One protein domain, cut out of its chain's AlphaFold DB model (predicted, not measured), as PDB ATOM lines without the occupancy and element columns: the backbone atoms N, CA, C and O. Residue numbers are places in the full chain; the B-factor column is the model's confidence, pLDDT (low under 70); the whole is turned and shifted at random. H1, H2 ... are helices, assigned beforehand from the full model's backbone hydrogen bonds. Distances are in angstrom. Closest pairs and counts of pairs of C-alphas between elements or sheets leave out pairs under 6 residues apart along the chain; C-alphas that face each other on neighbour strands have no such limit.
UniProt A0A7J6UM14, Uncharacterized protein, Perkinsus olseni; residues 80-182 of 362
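What this domain is: This is residues 80 to 182 of the 362 residues of an uncharacterized protein of Perkinsus olseni (UniProt A0A7J6UM14). A helical hairpin, H2 and H3, makes the middle; the long helix H1 runs lengthwise past one side of it, held off from it, and H5 lies over the opposite side at a slant, while the short H4 packs on residues 121 to 129 of H2. The outline is elongated, spanning 52 by 29 by 21 A, and residues 80 to 86 and 114 to 120 stick out free. The printed part has 103 residues with five named helices in the order H1 H2 H3 H4 H5 and no named strand, and its class is all helix. It is only just compact, close to loose, with a radius of gyration of the C-alphas of 15.0 A.

How they stand to each other: Begin at H1, residues 81 to 108, which touches no helix. It is near H2, residues 118 to 140, with 6 pairs of C-alphas within 10 A. Look next at His 102 and Ala 151, the closest C-alphas of H1 and H3, residues 146 to 158: they are 7.8 A apart, close but not clearly touching. H1 and H3 run the same way at a shallow tilt of 21 degrees. H2 and H3 form a helical hairpin, opposite ways at a shallow tilt of 26 degrees; H2 touches H3 with residues 128 to 135 alone, and their closest C-alphas, Leu 131 and Leu 148, are 6.7 A apart. H4, residues 160 to 166, touches residues 121 to 129 of H2 alone; the closest C-alphas, Ile 125 and Ala 166, are 5.7 A apart, and the steep tilt of 68 degrees is only just short of about perpendicular. H3 and H4 only just touch, with 3 pairs of C-alphas within 8 A and only at the corner; the closest C-alphas, His 156 and Phe 163, are 5.5 A apart. H5, residues 169 to 180, is close to H2 but not clearly touching: the closest C-alphas, Leu 132 and His 171, are 7.5 A apart, at a steep tilt of 59 degrees. H5 is also near H3, and it is apart from H1. In H1, H2, H3, H4 and H5 every O i to N i+4 pair is within hydrogen-bond range.

Where its parts are: Find C-alpha 81 at (30.384, 22.757, 54.397); from there H1 runs 39.9 A to C-alpha 108. H2 begins at C-alpha 118, at (46.659, -17.414, 37.092), and measures 33.3 A to C-alpha 140. H3, from 146 to 158, measures 18.4 A, and H4, seven residues from 160 to 166, follows it. H5 runs 16.3 A from C-alpha 169 to C-alpha 180 at (39.456, 14.006, 25.259).

The domain as a whole: The two C-alphas farthest apart, those of Asn 80 and Asp 116, are 51.5 A apart. The printed part has no cut; the link from H1 to H2 is short, the other three are tight. Mean pLDDT of the printed part is 79.6, and 24 residues are under 70, among them residues 98 to 116.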
ATOM      1  N   ASN A  80      26.234  22.723  53.799       58.94
ATOM      2  CA  ASN A  80      26.996  22.098  52.721       58.94
ATOM      3  C   ASN A  80      28.471  21.939  53.092       58.94
ATOM      4  O   ASN A  80      29.117  21.031  52.582       58.94
ATOM      5  N   ASP A  81      28.978  22.783  53.994       70.38
ATOM      6  CA  ASP A  81      30.384  22.757  54.397       70.38
ATOM      7  C   ASP A  81      30.713  21.467  55.181       70.38
ATOM      8  O   ASP A  81      31.679  20.787  54.856       70.38
ATOM      9  N   ASP A  82      29.832  21.027  56.092       77.69
ATOM     10  CA  ASP A  82      30.008  19.764  56.835       77.69
ATOM     11  C   ASP A  82      29.984  18.520  55.920       77.69
ATOM     12  O   ASP A  82      30.735  17.563  56.128       77.69
ATOM     13  N   ASP A  83      29.118  18.511  54.900       73.88
ATOM     14  CA  ASP A  83      29.034  17.407  53.936       73.88
ATOM     15  C   ASP A  83      30.231  17.408  52.980       73.88
ATOM     16  O   ASP A  83      30.713  16.345  52.586       73.88
ATOM     17  N   ARG A  84      30.734  18.594  52.627       76.25
ATOM     18  CA  ARG A  84      31.937  18.753  51.818       76.25
ATOM     19  C   ARG A  84      33.168  18.248  52.560       76.25
ATOM     20  O   ARG A  84      33.873  17.405  52.016       76.25
ATOM     21  N   ASP A  85      33.372  18.669  53.803       78.12
ATOM     22  CA  ASP A  85      34.520  18.247  54.613       78.12
ATOM     23  C   ASP A  85      34.517  16.730  54.844       78.12
ATOM     24  O   ASP A  85      35.563  16.072  54.827       78.12
ATOM     25  N   ARG A  86      33.328  16.133  54.999       77.88
ATOM     26  CA  ARG A  86      33.178  14.680  55.131       77.88
ATOM     27  C   ARG A  86      33.511  13.941  53.833       77.88
ATOM     28  O   ARG A  86      34.137  12.886  53.897       77.88
ATOM     29  N   ARG A  87      33.121  14.479  52.673       73.25
ATOM     30  CA  ARG A  87      33.461  13.909  51.356       73.25
ATOM     31  C   ARG A  87      34.945  14.054  51.043       73.25
ATOM     32  O   ARG A  87      35.562  13.078  50.634       73.25
ATOM     33  N   GLU A  88      35.530  15.219  51.305       70.38
ATOM     34  CA  GLU A  88      36.969  15.451  51.133       70.38
ATOM     35  C   GLU A  88      37.784  14.518  52.045       70.38
ATOM     36  O   GLU A  88      38.762  13.923  51.597       70.38
ATOM     37  N   SER A  89      37.328  14.276  53.278       75.81
ATOM     38  CA  SER A  89      37.956  13.302  54.183       75.81
ATOM     39  C   SER A  89      37.869  11.859  53.663       75.81
ATOM     40  O   SER A  89      38.866  11.141  53.705       75.81
ATOM     41  N   SER A  90      36.714  11.432  53.134       71.44
ATOM     42  CA  SER A  90      36.556  10.098  52.528       71.44
ATOM     43  C   SER A  90      37.409   9.928  51.268       71.44
ATOM     44  O   SER A  90      38.023   8.879  51.074       71.44
ATOM     45  N   ALA A  91      37.488  10.962  50.428       65.69
ATOM     46  CA  ALA A  91      38.318  10.960  49.230       65.69
ATOM     47  C   ALA A  91      39.811  10.877  49.582       65.69
ATOM     48  O   ALA A  91      40.538  10.099  48.971       65.69
ATOM     49  N   LEU A  92      40.262  11.612  50.603       72.81
ATOM     50  CA  LEU A  92      41.640  11.537  51.095       72.81
ATOM     51  C   LEU A  92      41.966  10.170  51.710       72.81
ATOM     52  O   LEU A  92      43.043   9.639  51.451       72.81
ATOM     53  N   GLU A  93      41.042   9.562  52.459       79.12
ATOM     54  CA  GLU A  93      41.224   8.202  52.984       79.12
ATOM     55  C   GLU A  93      41.335   7.170  51.847       79.12
ATOM     56  O   GLU A  93      42.172   6.262  51.894       79.12
ATOM     57  N   LEU A  94      40.516   7.314  50.800       69.38
ATOM     58  CA  LEU A  94      40.600   6.481  49.603       69.38
ATOM     59  C   LEU A  94      41.925   6.687  48.867       69.38
ATOM     60  O   LEU A  94      42.548   5.695  48.496       69.38
ATOM     61  N   LEU A  95      42.386   7.931  48.708       64.44
ATOM     62  CA  LEU A  95      43.680   8.252  48.104       64.44
ATOM     63  C   LEU A  95      44.852   7.692  48.916       64.44
ATOM     64  O   LEU A  95      45.787   7.145  48.337       64.44
ATOM     65  N   GLU A  96      44.800   7.746  50.247       75.00
ATOM     66  CA  GLU A  96      45.838   7.175  51.109       75.00
ATOM     67  C   GLU A  96      45.877   5.644  51.003       75.00
ATOM     68  O   GLU A  96      46.951   5.058  50.838       75.00
ATOM     69  N   LYS A  97      44.710   4.984  50.981       72.12
ATOM     70  CA  LYS A  97      44.604   3.543  50.685       72.12
ATOM     71  C   LYS A  97      45.115   3.210  49.286       72.12
ATOM     72  O   LYS A  97      45.751   2.171  49.100       72.12
ATOM     73  N   LEU A  98      44.853   4.075  48.309       61.94
ATOM     74  CA  LEU A  98      45.316   3.896  46.939       61.94
ATOM     75  C   LEU A  98      46.830   4.016  46.842       61.94
ATOM     76  O   LEU A  98      47.460   3.171  46.216       61.94
ATOM     77  N   ARG A  99      47.407   5.025  47.499       64.75
ATOM     78  CA  ARG A  99      48.843   5.286  47.545       64.75
ATOM     79  C   ARG A  99      49.591   4.167  48.257       64.75
ATOM     80  O   ARG A  99      50.569   3.669  47.718       64.75
ATOM     81  N   ALA A 100      49.091   3.713  49.407       69.19
ATOM     82  CA  ALA A 100      49.663   2.569  50.117       69.19
ATOM     83  C   ALA A 100      49.682   1.309  49.235       69.19
ATOM     84  O   ALA A 100      50.667   0.570  49.214       69.19
ATOM     85  N   HIS A 101      48.623   1.093  48.454       63.16
ATOM     86  CA  HIS A 101      48.577  -0.007  47.498       63.16
ATOM     87  C   HIS A 101      49.446   0.212  46.257       63.16
ATOM     88  O   HIS A 101      50.015  -0.747  45.751       63.16
ATOM     89  N   HIS A 102      49.552   1.435  45.743       58.16
ATOM     90  CA  HIS A 102      50.428   1.765  44.622       58.16
ATOM     91  C   HIS A 102      51.896   1.553  44.997       58.16
ATOM     92  O   HIS A 102      52.649   0.946  44.239       58.16
ATOM     93  N   ASP A 103      52.287   1.957  46.203       64.06
ATOM     94  CA  ASP A 103      53.618   1.686  46.732       64.06
ATOM     95  C   ASP A 103      53.825   0.175  46.909       64.06
ATOM     96  O   ASP A 103      54.875  -0.337  46.536       64.06
ATOM     97  N   GLU A 104      52.823  -0.584  47.365       66.44
ATOM     98  CA  GLU A 104      52.882  -2.054  47.383       66.44
ATOM     99  C   GLU A 104      53.059  -2.648  45.972       66.44
ATOM    100  O   GLU A 104      53.862  -3.569  45.804       66.44
ATOM    101  N   ILE A 105      52.378  -2.099  44.956       57.47
ATOM    102  CA  ILE A 105      52.500  -2.493  43.542       57.47
ATOM    103  C   ILE A 105      53.900  -2.199  43.014       57.47
ATOM    104  O   ILE A 105      54.493  -3.079  42.409       57.47
ATOM    105  N   ILE A 106      54.470  -1.018  43.264       57.44
ATOM    106  CA  ILE A 106      55.837  -0.688  42.830       57.44
ATOM    107  C   ILE A 106      56.857  -1.556  43.570       57.44
ATOM    108  O   ILE A 106      57.781  -2.096  42.963       57.44
ATOM    109  N   THR A 107      56.673  -1.746  44.878       62.97
ATOM    110  CA  THR A 107      57.606  -2.524  45.706       62.97
ATOM    111  C   THR A 107      57.564  -4.012  45.345       62.97
ATOM    112  O   THR A 107      58.594  -4.687  45.384       62.97
ATOM    113  N   ARG A 108      56.395  -4.533  44.941       56.34
ATOM    114  CA  ARG A 108      56.240  -5.887  44.383       56.34
ATOM    115  C   ARG A 108      56.423  -5.943  42.861       56.34
ATOM    116  O   ARG A 108      56.572  -7.027  42.321       56.34
ATOM    117  N   GLY A 109      56.507  -4.821  42.160       44.88
ATOM    118  CA  GLY A 109      56.625  -4.739  40.697       44.88
ATOM    119  C   GLY A 109      57.928  -5.307  40.132       44.88
ATOM    120  O   GLY A 109      58.071  -5.440  38.923       44.88
ATOM    121  N   ASN A 110      58.862  -5.720  40.994       49.06
ATOM    122  CA  ASN A 110      59.999  -6.558  40.611       49.06
ATOM    123  C   ASN A 110      59.652  -8.051  40.432       49.06
ATOM    124  O   ASN A 110      60.541  -8.848  40.132       49.06
ATOM    125  N   TYR A 111      58.389  -8.456  40.594       50.03
ATOM    126  CA  TYR A 111      57.934  -9.774  40.167       50.03
ATOM    127  C   TYR A 111      57.824  -9.793  38.641       50.03
ATOM    128  O   TYR A 111      56.880  -9.270  38.053       50.03
ATOM    129  N   GLN A 112      58.796 -10.429  37.981       48.75
ATOM    130  CA  GLN A 112      58.578 -10.955  36.637       48.75
ATOM    131  C   GLN A 112      57.361 -11.879  36.716       48.75
ATOM    132  O   GLN A 112      57.461 -12.974  37.266       48.75
ATOM    133  N   PHE A 113      56.212 -11.433  36.208       52.84
ATOM    134  CA  PHE A 113      55.054 -12.297  36.020       52.84
ATOM    135  C   PHE A 113      55.461 -13.398  35.040       52.84
ATOM    136  O   PHE A 113      55.449 -13.214  33.822       52.84
ATOM    137  N   THR A 114      55.859 -14.553  35.562       53.56
ATOM    138  CA  THR A 114      55.845 -15.767  34.762       53.56
ATOM    139  C   THR A 114      54.386 -16.063  34.455       53.56
ATOM    140  O   THR A 114      53.535 -15.993  35.338       53.56
ATOM    141  N   HIS A 115      54.097 -16.363  33.192       52.06
ATOM    142  CA  HIS A 115      52.757 -16.562  32.625       52.06
ATOM    143  C   HIS A 115      51.888 -17.632  33.329       52.06
ATOM    144  O   HIS A 115      50.739 -17.818  32.945       52.06
ATOM    145  N   ASP A 116      52.418 -18.321  34.342       54.38
ATOM    146  CA  ASP A 116      51.795 -19.467  35.005       54.38
ATOM    147  C   ASP A 116      51.016 -19.123  36.287       54.38
ATOM    148  O   ASP A 116      50.238 -19.955  36.753       54.38
ATOM    149  N   ASP A 117      51.136 -17.909  36.834       75.75
ATOM    150  CA  ASP A 117      50.367 -17.535  38.026       75.75
ATOM    151  C   ASP A 117      49.017 -16.918  37.637       75.75
ATOM    152  O   ASP A 117      48.826 -15.698  37.632       75.75
ATOM    153  N   ALA A 118      48.057 -17.790  37.322       74.62
ATOM    154  CA  ALA A 118      46.659 -17.414  37.092       74.62
ATOM    155  C   ALA A 118      46.080 -16.584  38.258       74.62
ATOM    156  O   ALA A 118      45.317 -15.646  38.028       74.62
ATOM    157  N   ASP A 119      46.506 -16.869  39.492       81.81
ATOM    158  CA  ASP A 119      46.113 -16.120  40.691       81.81
ATOM    159  C   ASP A 119      46.636 -14.674  40.672       81.81
ATOM    160  O   ASP A 119      45.931 -13.741  41.062       81.81
ATOM    161  N   SER A 120      47.846 -14.459  40.149       81.69
ATOM    162  CA  SER A 120      48.434 -13.124  40.030       81.69
ATOM    163  C   SER A 120      47.739 -12.310  38.932       81.69
ATOM    164  O   SER A 120      47.528 -11.111  39.103       81.69
ATOM    165  N   MET A 121      47.315 -12.942  37.828       83.50
ATOM    166  CA  MET A 121      46.509 -12.267  36.797       83.50
ATOM    167  C   MET A 121      45.114 -11.898  37.310       83.50
ATOM    168  O   MET A 121      44.639 -10.796  37.043       83.50
ATOM    169  N   ALA A 122      44.476 -12.789  38.074       86.62
ATOM    170  CA  ALA A 122      43.185 -12.515  38.697       86.62
ATOM    171  C   ALA A 122      43.260 -11.309  39.645       86.62
ATOM    172  O   ALA A 122      42.370 -10.465  39.620       86.62
ATOM    173  N   LEU A 123      44.352 -11.179  40.410       87.69
ATOM    174  CA  LEU A 123      44.588 -10.022  41.274       87.69
ATOM    175  C   LEU A 123      44.735  -8.715  40.479       87.69
ATOM    176  O   LEU A 123      44.193  -7.691  40.885       87.69
ATOM    177  N   VAL A 124      45.450  -8.734  39.348       85.19
ATOM    178  CA  VAL A 124      45.591  -7.549  38.481       85.19
ATOM    179  C   VAL A 124      44.237  -7.140  37.895       85.19
ATOM    180  O   VAL A 124      43.905  -5.958  37.912       85.19
ATOM    181  N   ILE A 125      43.430  -8.103  37.436       89.62
ATOM    182  CA  ILE A 125      42.078  -7.842  36.919       89.62
ATOM    183  C   ILE A 125      41.179  -7.262  38.016       89.62
ATOM    184  O   ILE A 125      40.561  -6.223  37.803       89.62
ATOM    185  N   ASP A 126      41.144  -7.884  39.198       90.44
ATOM    186  CA  ASP A 126      40.371  -7.398  40.349       90.44
ATOM    187  C   ASP A 126      40.777  -5.965  40.724       90.44
ATOM    188  O   ASP A 126      39.938  -5.109  41.009       90.44
ATOM    189  N   ARG A 127      42.073  -5.654  40.613       85.06
ATOM    190  CA  ARG A 127      42.590  -4.311  40.870       85.06
ATOM    191  C   ARG A 127      42.151  -3.286  39.827       85.06
ATOM    192  O   ARG A 127      41.774  -2.181  40.212       85.06
ATOM    193  N   ILE A 128      42.193  -3.632  38.540       91.19
ATOM    194  CA  ILE A 128      41.714  -2.759  37.457       91.19
ATOM    195  C   ILE A 128      40.223  -2.467  37.652       91.19
ATOM    196  O   ILE A 128      39.821  -1.306  37.620       91.19
ATOM    197  N   LEU A 129      39.422  -3.496  37.947       92.31
ATOM    198  CA  LEU A 129      37.989  -3.349  38.213       92.31
ATOM    199  C   LEU A 129      37.714  -2.484  39.449       92.31
ATOM    200  O   LEU A 129      36.827  -1.635  39.416       92.31
ATOM    201  N   GLY A 130      38.499  -2.636  40.519       91.94
ATOM    202  CA  GLY A 130      38.383  -1.794  41.711       91.94
ATOM    203  C   GLY A 130      38.659  -0.313  41.429       91.94
ATOM    204  O   GLY A 130      37.934   0.553  41.913       91.94
ATOM    205  N   LEU A 131      39.674  -0.005  40.616       91.38
ATOM    206  CA  LEU A 131      39.971   1.375  40.222       91.38
ATOM    207  C   LEU A 131      38.904   1.962  39.288       91.38
ATOM    208  O   LEU A 131      38.567   3.137  39.424       91.38
ATOM    209  N   LEU A 132      38.356   1.155  38.375       92.62
ATOM    210  CA  LEU A 132      37.230   1.563  37.535       92.62
ATOM    211  C   LEU A 132      35.993   1.892  38.377       92.62
ATOM    212  O   LEU A 132      35.401   2.947  38.175       92.62
ATOM    213  N   GLY A 133      35.663   1.063  39.373       92.69
ATOM    214  CA  GLY A 133      34.550   1.332  40.287       92.69
ATOM    215  C   GLY A 133      34.712   2.650  41.053       92.69
ATOM    216  O   GLY A 133      33.767   3.427  41.144       92.69
ATOM    217  N   LEU A 134      35.926   2.956  41.528       90.62
ATOM    218  CA  LEU A 134      36.215   4.241  42.186       90.62
ATOM    219  C   LEU A 134      36.100   5.436  41.227       90.62
ATOM    220  O   LEU A 134      35.680   6.520  41.631       90.62
ATOM    221  N   LEU A 135      36.469   5.261  39.955       91.62
ATOM    222  CA  LEU A 135      36.288   6.292  38.930       91.62
ATOM    223  C   LEU A 135      34.812   6.522  38.586       91.62
ATOM    224  O   LEU A 135      34.439   7.658  38.290       91.62
ATOM    225  N   GLU A 136      33.986   5.475  38.601       91.31
ATOM    226  CA  GLU A 136      32.538   5.592  38.417       91.31
ATOM    227  C   GLU A 136      31.873   6.287  39.609       91.31
ATOM    228  O   GLU A 136      31.088   7.211  39.401       91.31
ATOM    229  N   GLU A 137      32.244   5.926  40.838       89.50
ATOM    230  CA  GLU A 137      31.756   6.591  42.055       89.50
ATOM    231  C   GLU A 137      32.129   8.082  42.051       89.50
ATOM    232  O   GLU A 137      31.263   8.948  42.191       89.50
ATOM    233  N   GLY A 138      33.390   8.408  41.739       86.81
ATOM    234  CA  GLY A 138      33.824   9.797  41.561       86.81
ATOM    235  C   GLY A 138      33.056  10.529  40.453       86.81
ATOM    236  O   GLY A 138      32.758  11.716  40.586       86.81
ATOM    237  N   ARG A 139      32.657   9.829  39.379       87.12
ATOM    238  CA  ARG A 139      31.827  10.404  38.307       87.12
ATOM    239  C   ARG A 139      30.450  10.817  38.808       87.12
ATOM    240  O   ARG A 139      29.977  11.889  38.434       87.12
ATOM    241  N   GLU A 140      29.799   9.973  39.603       86.88
ATOM    242  CA  GLU A 140      28.482  10.267  40.178       86.88
ATOM    243  C   GLU A 140      28.537  11.466  41.130       86.88
ATOM    244  O   GLU A 140      27.599  12.264  41.180       86.88
ATOM    245  N   GLU A 141      29.670  11.651  41.806       85.56
ATOM    246  CA  GLU A 141      29.926  12.795  42.682       85.56
ATOM    247  C   GLU A 141      30.423  14.053  41.944       85.56
ATOM    248  O   GLU A 141      30.525  15.124  42.545       85.56
ATOM    249  N   GLY A 142      30.715  13.959  40.640       84.06
ATOM    250  CA  GLY A 142      31.304  15.048  39.854       84.06
ATOM    251  C   GLY A 142      32.763  15.355  40.216       84.06
ATOM    252  O   GLY A 142      33.266  16.430  39.887       84.06
ATOM    253  N   VAL A 143      33.446  14.429  40.892       78.81
ATOM    254  CA  VAL A 143      34.849  14.538  41.294       78.81
ATOM    255  C   VAL A 143      35.716  13.818  40.264       78.81
ATOM    256  O   VAL A 143      35.728  12.592  40.160       78.81
ATOM    257  N   HIS A 144      36.481  14.585  39.492       80.44
ATOM    258  CA  HIS A 144      37.497  14.026  38.604       80.44
ATOM    259  C   HIS A 144      38.783  13.765  39.387       80.44
ATOM    260  O   HIS A 144      39.410  14.691  39.895       80.44
ATOM    261  N   ASN A 145      39.184  12.497  39.472       86.62
ATOM    262  CA  ASN A 145      40.387  12.090  40.188       86.62
ATOM    263  C   ASN A 145      41.504  11.746  39.190       86.62
ATOM    264  O   ASN A 145      41.567  10.643  38.641       86.62
ATOM    265  N   SER A 146      42.376  12.720  38.932       87.31
ATOM    266  CA  SER A 146      43.517  12.577  38.019       87.31
ATOM    267  C   SER A 146      44.532  11.528  38.488       87.31
ATOM    268  O   SER A 146      45.190  10.906  37.651       87.31
ATOM    269  N   GLU A 147      44.636  11.280  39.796       84.12
ATOM    270  CA  GLU A 147      45.526  10.260  40.362       84.12
ATOM    271  C   GLU A 147      45.018   8.848  40.057       84.12
ATOM    272  O   GLU A 147      45.794   8.003  39.610       84.12
ATOM    273  N   LEU A 148      43.706   8.610  40.203       87.44
ATOM    274  CA  LEU A 148      43.072   7.347  39.801       87.44
ATOM    275  C   LEU A 148      43.280   7.071  38.313       87.44
ATOM    276  O   LEU A 148      43.647   5.959  37.939       87.44
ATOM    277  N   LEU A 149      43.088   8.090  37.473       89.75
ATOM    278  CA  LEU A 149      43.290   7.958  36.033       89.75
ATOM    279  C   LEU A 149      44.750   7.628  35.696       89.75
ATOM    280  O   LEU A 149      45.011   6.753  34.877       89.75
ATOM    281  N   SER A 150      45.700   8.294  36.357       87.06
ATOM    282  CA  SER A 150      47.135   8.054  36.167       87.06
ATOM    283  C   SER A 150      47.533   6.638  36.587       87.06
ATOM    284  O   SER A 150      48.286   5.974  35.878       87.06
ATOM    285  N   ALA A 151      46.989   6.137  37.702       86.69
ATOM    286  CA  ALA A 151      47.198   4.757  38.137       86.69
ATOM    287  C   ALA A 151      46.615   3.744  37.138       86.69
ATOM    288  O   ALA A 151      47.223   2.704  36.881       86.69
ATOM    289  N   LEU A 152      45.459   4.060  36.546       91.38
ATOM    290  CA  LEU A 152      44.827   3.220  35.532       91.38
ATOM    291  C   LEU A 152      45.669   3.143  34.249       91.38
ATOM    292  O   LEU A 152      45.860   2.055  33.711       91.38
ATOM    293  N   TRP A 153      46.224   4.272  33.799       92.56
ATOM    294  CA  TRP A 153      47.128   4.321  32.646       92.56
ATOM    295  C   TRP A 153      48.456   3.608  32.905       92.56
ATOM    296  O   TRP A 153      48.915   2.851  32.056       92.56
ATOM    297  N   ALA A 154      49.031   3.743  34.103       87.69
ATOM    298  CA  ALA A 154      50.227   2.988  34.472       87.69
ATOM    299  C   ALA A 154      49.985   1.466  34.412       87.69
ATOM    300  O   ALA A 154      50.838   0.715  33.937       87.69
ATOM    301  N   LEU A 155      48.807   1.002  34.850       87.06
ATOM    302  CA  LEU A 155      48.410  -0.405  34.734       87.06
ATOM    303  C   LEU A 155      48.181  -0.839  33.283       87.06
ATOM    304  O   LEU A 155      48.563  -1.955  32.930       87.06
ATOM    305  N   HIS A 156      47.592   0.024  32.453       92.88
ATOM    306  CA  HIS A 156      47.454  -0.218  31.018       92.88
ATOM    307  C   HIS A 156      48.824  -0.428  30.354       92.88
ATOM    308  O   HIS A 156      49.010  -1.409  29.636       92.88
ATOM    309  N   ASP A 157      49.802   0.428  30.651       90.31
ATOM    310  CA  ASP A 157      51.140   0.352  30.054       90.31
ATOM    311  C   ASP A 157      51.923  -0.883  30.523       90.31
ATOM    312  O   ASP A 157      52.657  -1.499  29.745       90.31
ATOM    313  N   LEU A 158      51.742  -1.287  31.785       87.44
ATOM    314  CA  LEU A 158      52.352  -2.497  32.345       87.44
ATOM    315  C   LEU A 158      51.705  -3.784  31.807       87.44
ATOM    316  O   LEU A 158      52.401  -4.775  31.570       87.44
ATOM    317  N   HIS A 159      50.381  -3.790  31.629       89.25
ATOM    318  CA  HIS A 159      49.606  -4.993  31.322       89.25
ATOM    319  C   HIS A 159      48.482  -4.747  30.296       89.25
ATOM    320  O   HIS A 159      47.306  -4.970  30.610       89.25
ATOM    321  N   PRO A 160      48.803  -4.403  29.035       91.62
ATOM    322  CA  PRO A 160      47.797  -3.996  28.050       91.62
ATOM    323  C   PRO A 160      46.771  -5.099  27.757       91.62
ATOM    324  O   PRO A 160      45.587  -4.830  27.604       91.62
ATOM    325  N   GLN A 161      47.188  -6.369  27.754       89.31
ATOM    326  CA  GLN A 161      46.281  -7.497  27.498       89.31
ATOM    327  C   GLN A 161      45.291  -7.745  28.642       89.31
ATOM    328  O   GLN A 161      44.146  -8.109  28.388       89.31
ATOM    329  N   LEU A 162      45.724  -7.568  29.897       88.56
ATOM    330  CA  LEU A 162      44.846  -7.733  31.061       88.56
ATOM    331  C   LEU A 162      43.908  -6.541  31.199       88.56
ATOM    332  O   LEU A 162      42.750  -6.719  31.557       88.56
ATOM    333  N   PHE A 163      44.395  -5.349  30.861       92.19
ATOM    334  CA  PHE A 163      43.577  -4.155  30.781       92.19
ATOM    335  C   PHE A 163      42.463  -4.315  29.746       92.19
ATOM    336  O   PHE A 163      41.295  -4.199  30.092       92.19
ATOM    337  N   GLU A 164      42.794  -4.707  28.515       91.94
ATOM    338  CA  GLU A 164      41.795  -4.967  27.469       91.94
ATOM    339  C   GLU A 164      40.819  -6.101  27.823       91.94
ATOM    340  O   GLU A 164      39.683  -6.113  27.355       91.94
ATOM    341  N   ALA A 165      41.236  -7.061  28.654       89.88
ATOM    342  CA  ALA A 165      40.357  -8.125  29.137       89.88
ATOM    343  C   ALA A 165      39.429  -7.678  30.282       89.88
ATOM    344  O   ALA A 165      38.347  -8.244  30.439       89.88
ATOM    345  N   ALA A 166      39.858  -6.712  31.098       90.94
ATOM    346  CA  ALA A 166      39.129  -6.239  32.274       90.94
ATOM    347  C   ALA A 166      38.193  -5.061  31.966       90.94
ATOM    348  O   ALA A 166      37.135  -4.945  32.582       90.94
ATOM    349  N   VAL A 167      38.580  -4.186  31.037       95.06
ATOM    350  CA  VAL A 167      37.842  -2.968  30.695       95.06
ATOM    351  C   VAL A 167      36.827  -3.273  29.596       95.06
ATOM    352  O   VAL A 167      37.194  -3.587  28.465       95.06
ATOM    353  N   ASP A 168      35.536  -3.181  29.921       94.19
ATOM    354  CA  ASP A 168      34.475  -3.311  28.919       94.19
ATOM    355  C   ASP A 168      34.364  -2.065  28.016       94.19
ATOM    356  O   ASP A 168      34.991  -1.027  28.248       94.19
ATOM    357  N   ASP A 169      33.547  -2.159  26.964       93.56
ATOM    358  CA  ASP A 169      33.384  -1.077  25.986       93.56
ATOM    359  C   ASP A 169      32.849   0.222  26.621       93.56
ATOM    360  O   ASP A 169      33.240   1.311  26.208       93.56
ATOM    361  N   GLN A 170      32.006   0.129  27.658       91.88
ATOM    362  CA  GLN A 170      31.445   1.298  28.339       91.88
ATOM    363  C   GLN A 170      32.521   2.047  29.134       91.88
ATOM    364  O   GLN A 170      32.607   3.277  29.064       91.88
ATOM    365  N   HIS A 171      33.354   1.320  29.878       93.31
ATOM    366  CA  HIS A 171      34.480   1.903  30.595       93.31
ATOM    367  C   HIS A 171      35.524   2.460  29.621       93.31
ATOM    368  O   HIS A 171      36.067   3.538  29.864       93.31
ATOM    369  N   ARG A 172      35.766   1.785  28.487       93.69
ATOM    370  CA  ARG A 172      36.684   2.269  27.446       93.69
ATOM    371  C   ARG A 172      36.213   3.604  26.860       93.69
ATOM    372  O   ARG A 172      37.002   4.547  26.785       93.69
ATOM    373  N   ASP A 173      34.930   3.716  26.519       92.44
ATOM    374  CA  ASP A 173      34.335   4.963  26.027       92.44
ATOM    375  C   ASP A 173      34.435   6.089  27.067       92.44
ATOM    376  O   ASP A 173      34.754   7.232  26.726       92.44
ATOM    377  N   TYR A 174      34.220   5.774  28.348       90.19
ATOM    378  CA  TYR A 174      34.357   6.740  29.436       90.19
ATOM    379  C   TYR A 174      35.798   7.243  29.603       90.19
ATOM    380  O   TYR A 174      36.020   8.452  29.689       90.19
ATOM    381  N   LEU A 175      36.785   6.344  29.592       91.50
ATOM    382  CA  LEU A 175      38.200   6.710  29.671       91.50
ATOM    383  C   LEU A 175      38.637   7.546  28.463       91.50
ATOM    384  O   LEU A 175      39.367   8.523  28.626       91.50
ATOM    385  N   HIS A 176      38.138   7.229  27.265       90.12
ATOM    386  CA  HIS A 176      38.364   8.057  26.081       90.12
ATOM    387  C   HIS A 176      37.739   9.446  26.212       90.12
ATOM    388  O   HIS A 176      38.394  10.433  25.874       90.12
ATOM    389  N   ALA A 177      36.509   9.548  26.720       88.12
ATOM    390  CA  ALA A 177      35.858  10.835  26.950       88.12
ATOM    391  C   ALA A 177      36.628  11.690  27.973       88.12
ATOM    392  O   ALA A 177      36.784  12.894  27.770       88.12
ATOM    393  N   LEU A 178      37.161  11.073  29.034       85.94
ATOM    394  CA  LEU A 178      38.016  11.747  30.016       85.94
ATOM    395  C   LEU A 178      39.358  12.196  29.429       85.94
ATOM    396  O   LEU A 178      39.814  13.296  29.730       85.94
ATOM    397  N   ALA A 179      39.979  11.385  28.571       83.56
ATOM    398  CA  ALA A 179      41.206  11.775  27.881       83.56
ATOM    399  C   ALA A 179      40.965  12.946  26.908       83.56
ATOM    400  O   ALA A 179      41.779  13.861  26.814       83.56
ATOM    401  N   GLN A 180      39.824  12.951  26.211       84.25
ATOM    402  CA  GLN A 180      39.456  14.006  25.259       84.25
ATOM    403  C   GLN A 180      39.013  15.311  25.924       84.25
ATOM    404  O   GLN A 180      39.162  16.374  25.322       84.25
ATOM    405  N   SER A 181      38.466  15.259  27.141       82.38
ATOM    406  CA  SER A 181      37.954  16.451  27.827       82.38
ATOM    407  C   SER A 181      39.052  17.423  28.263       82.38
ATOM    408  O   SER A 181      38.739  18.516  28.731       82.38
ATOM    409  N   GLY A 182      40.332  17.058  28.129       65.31
ATOM    410  CA  GLY A 182      41.446  17.909  28.548       65.31
ATOM    411  C   GLY A 182      41.493  18.132  30.063       65.31
ATOM    412  O   GLY A 182      42.300  18.927  30.534       65.31
TER     413      GLY A 182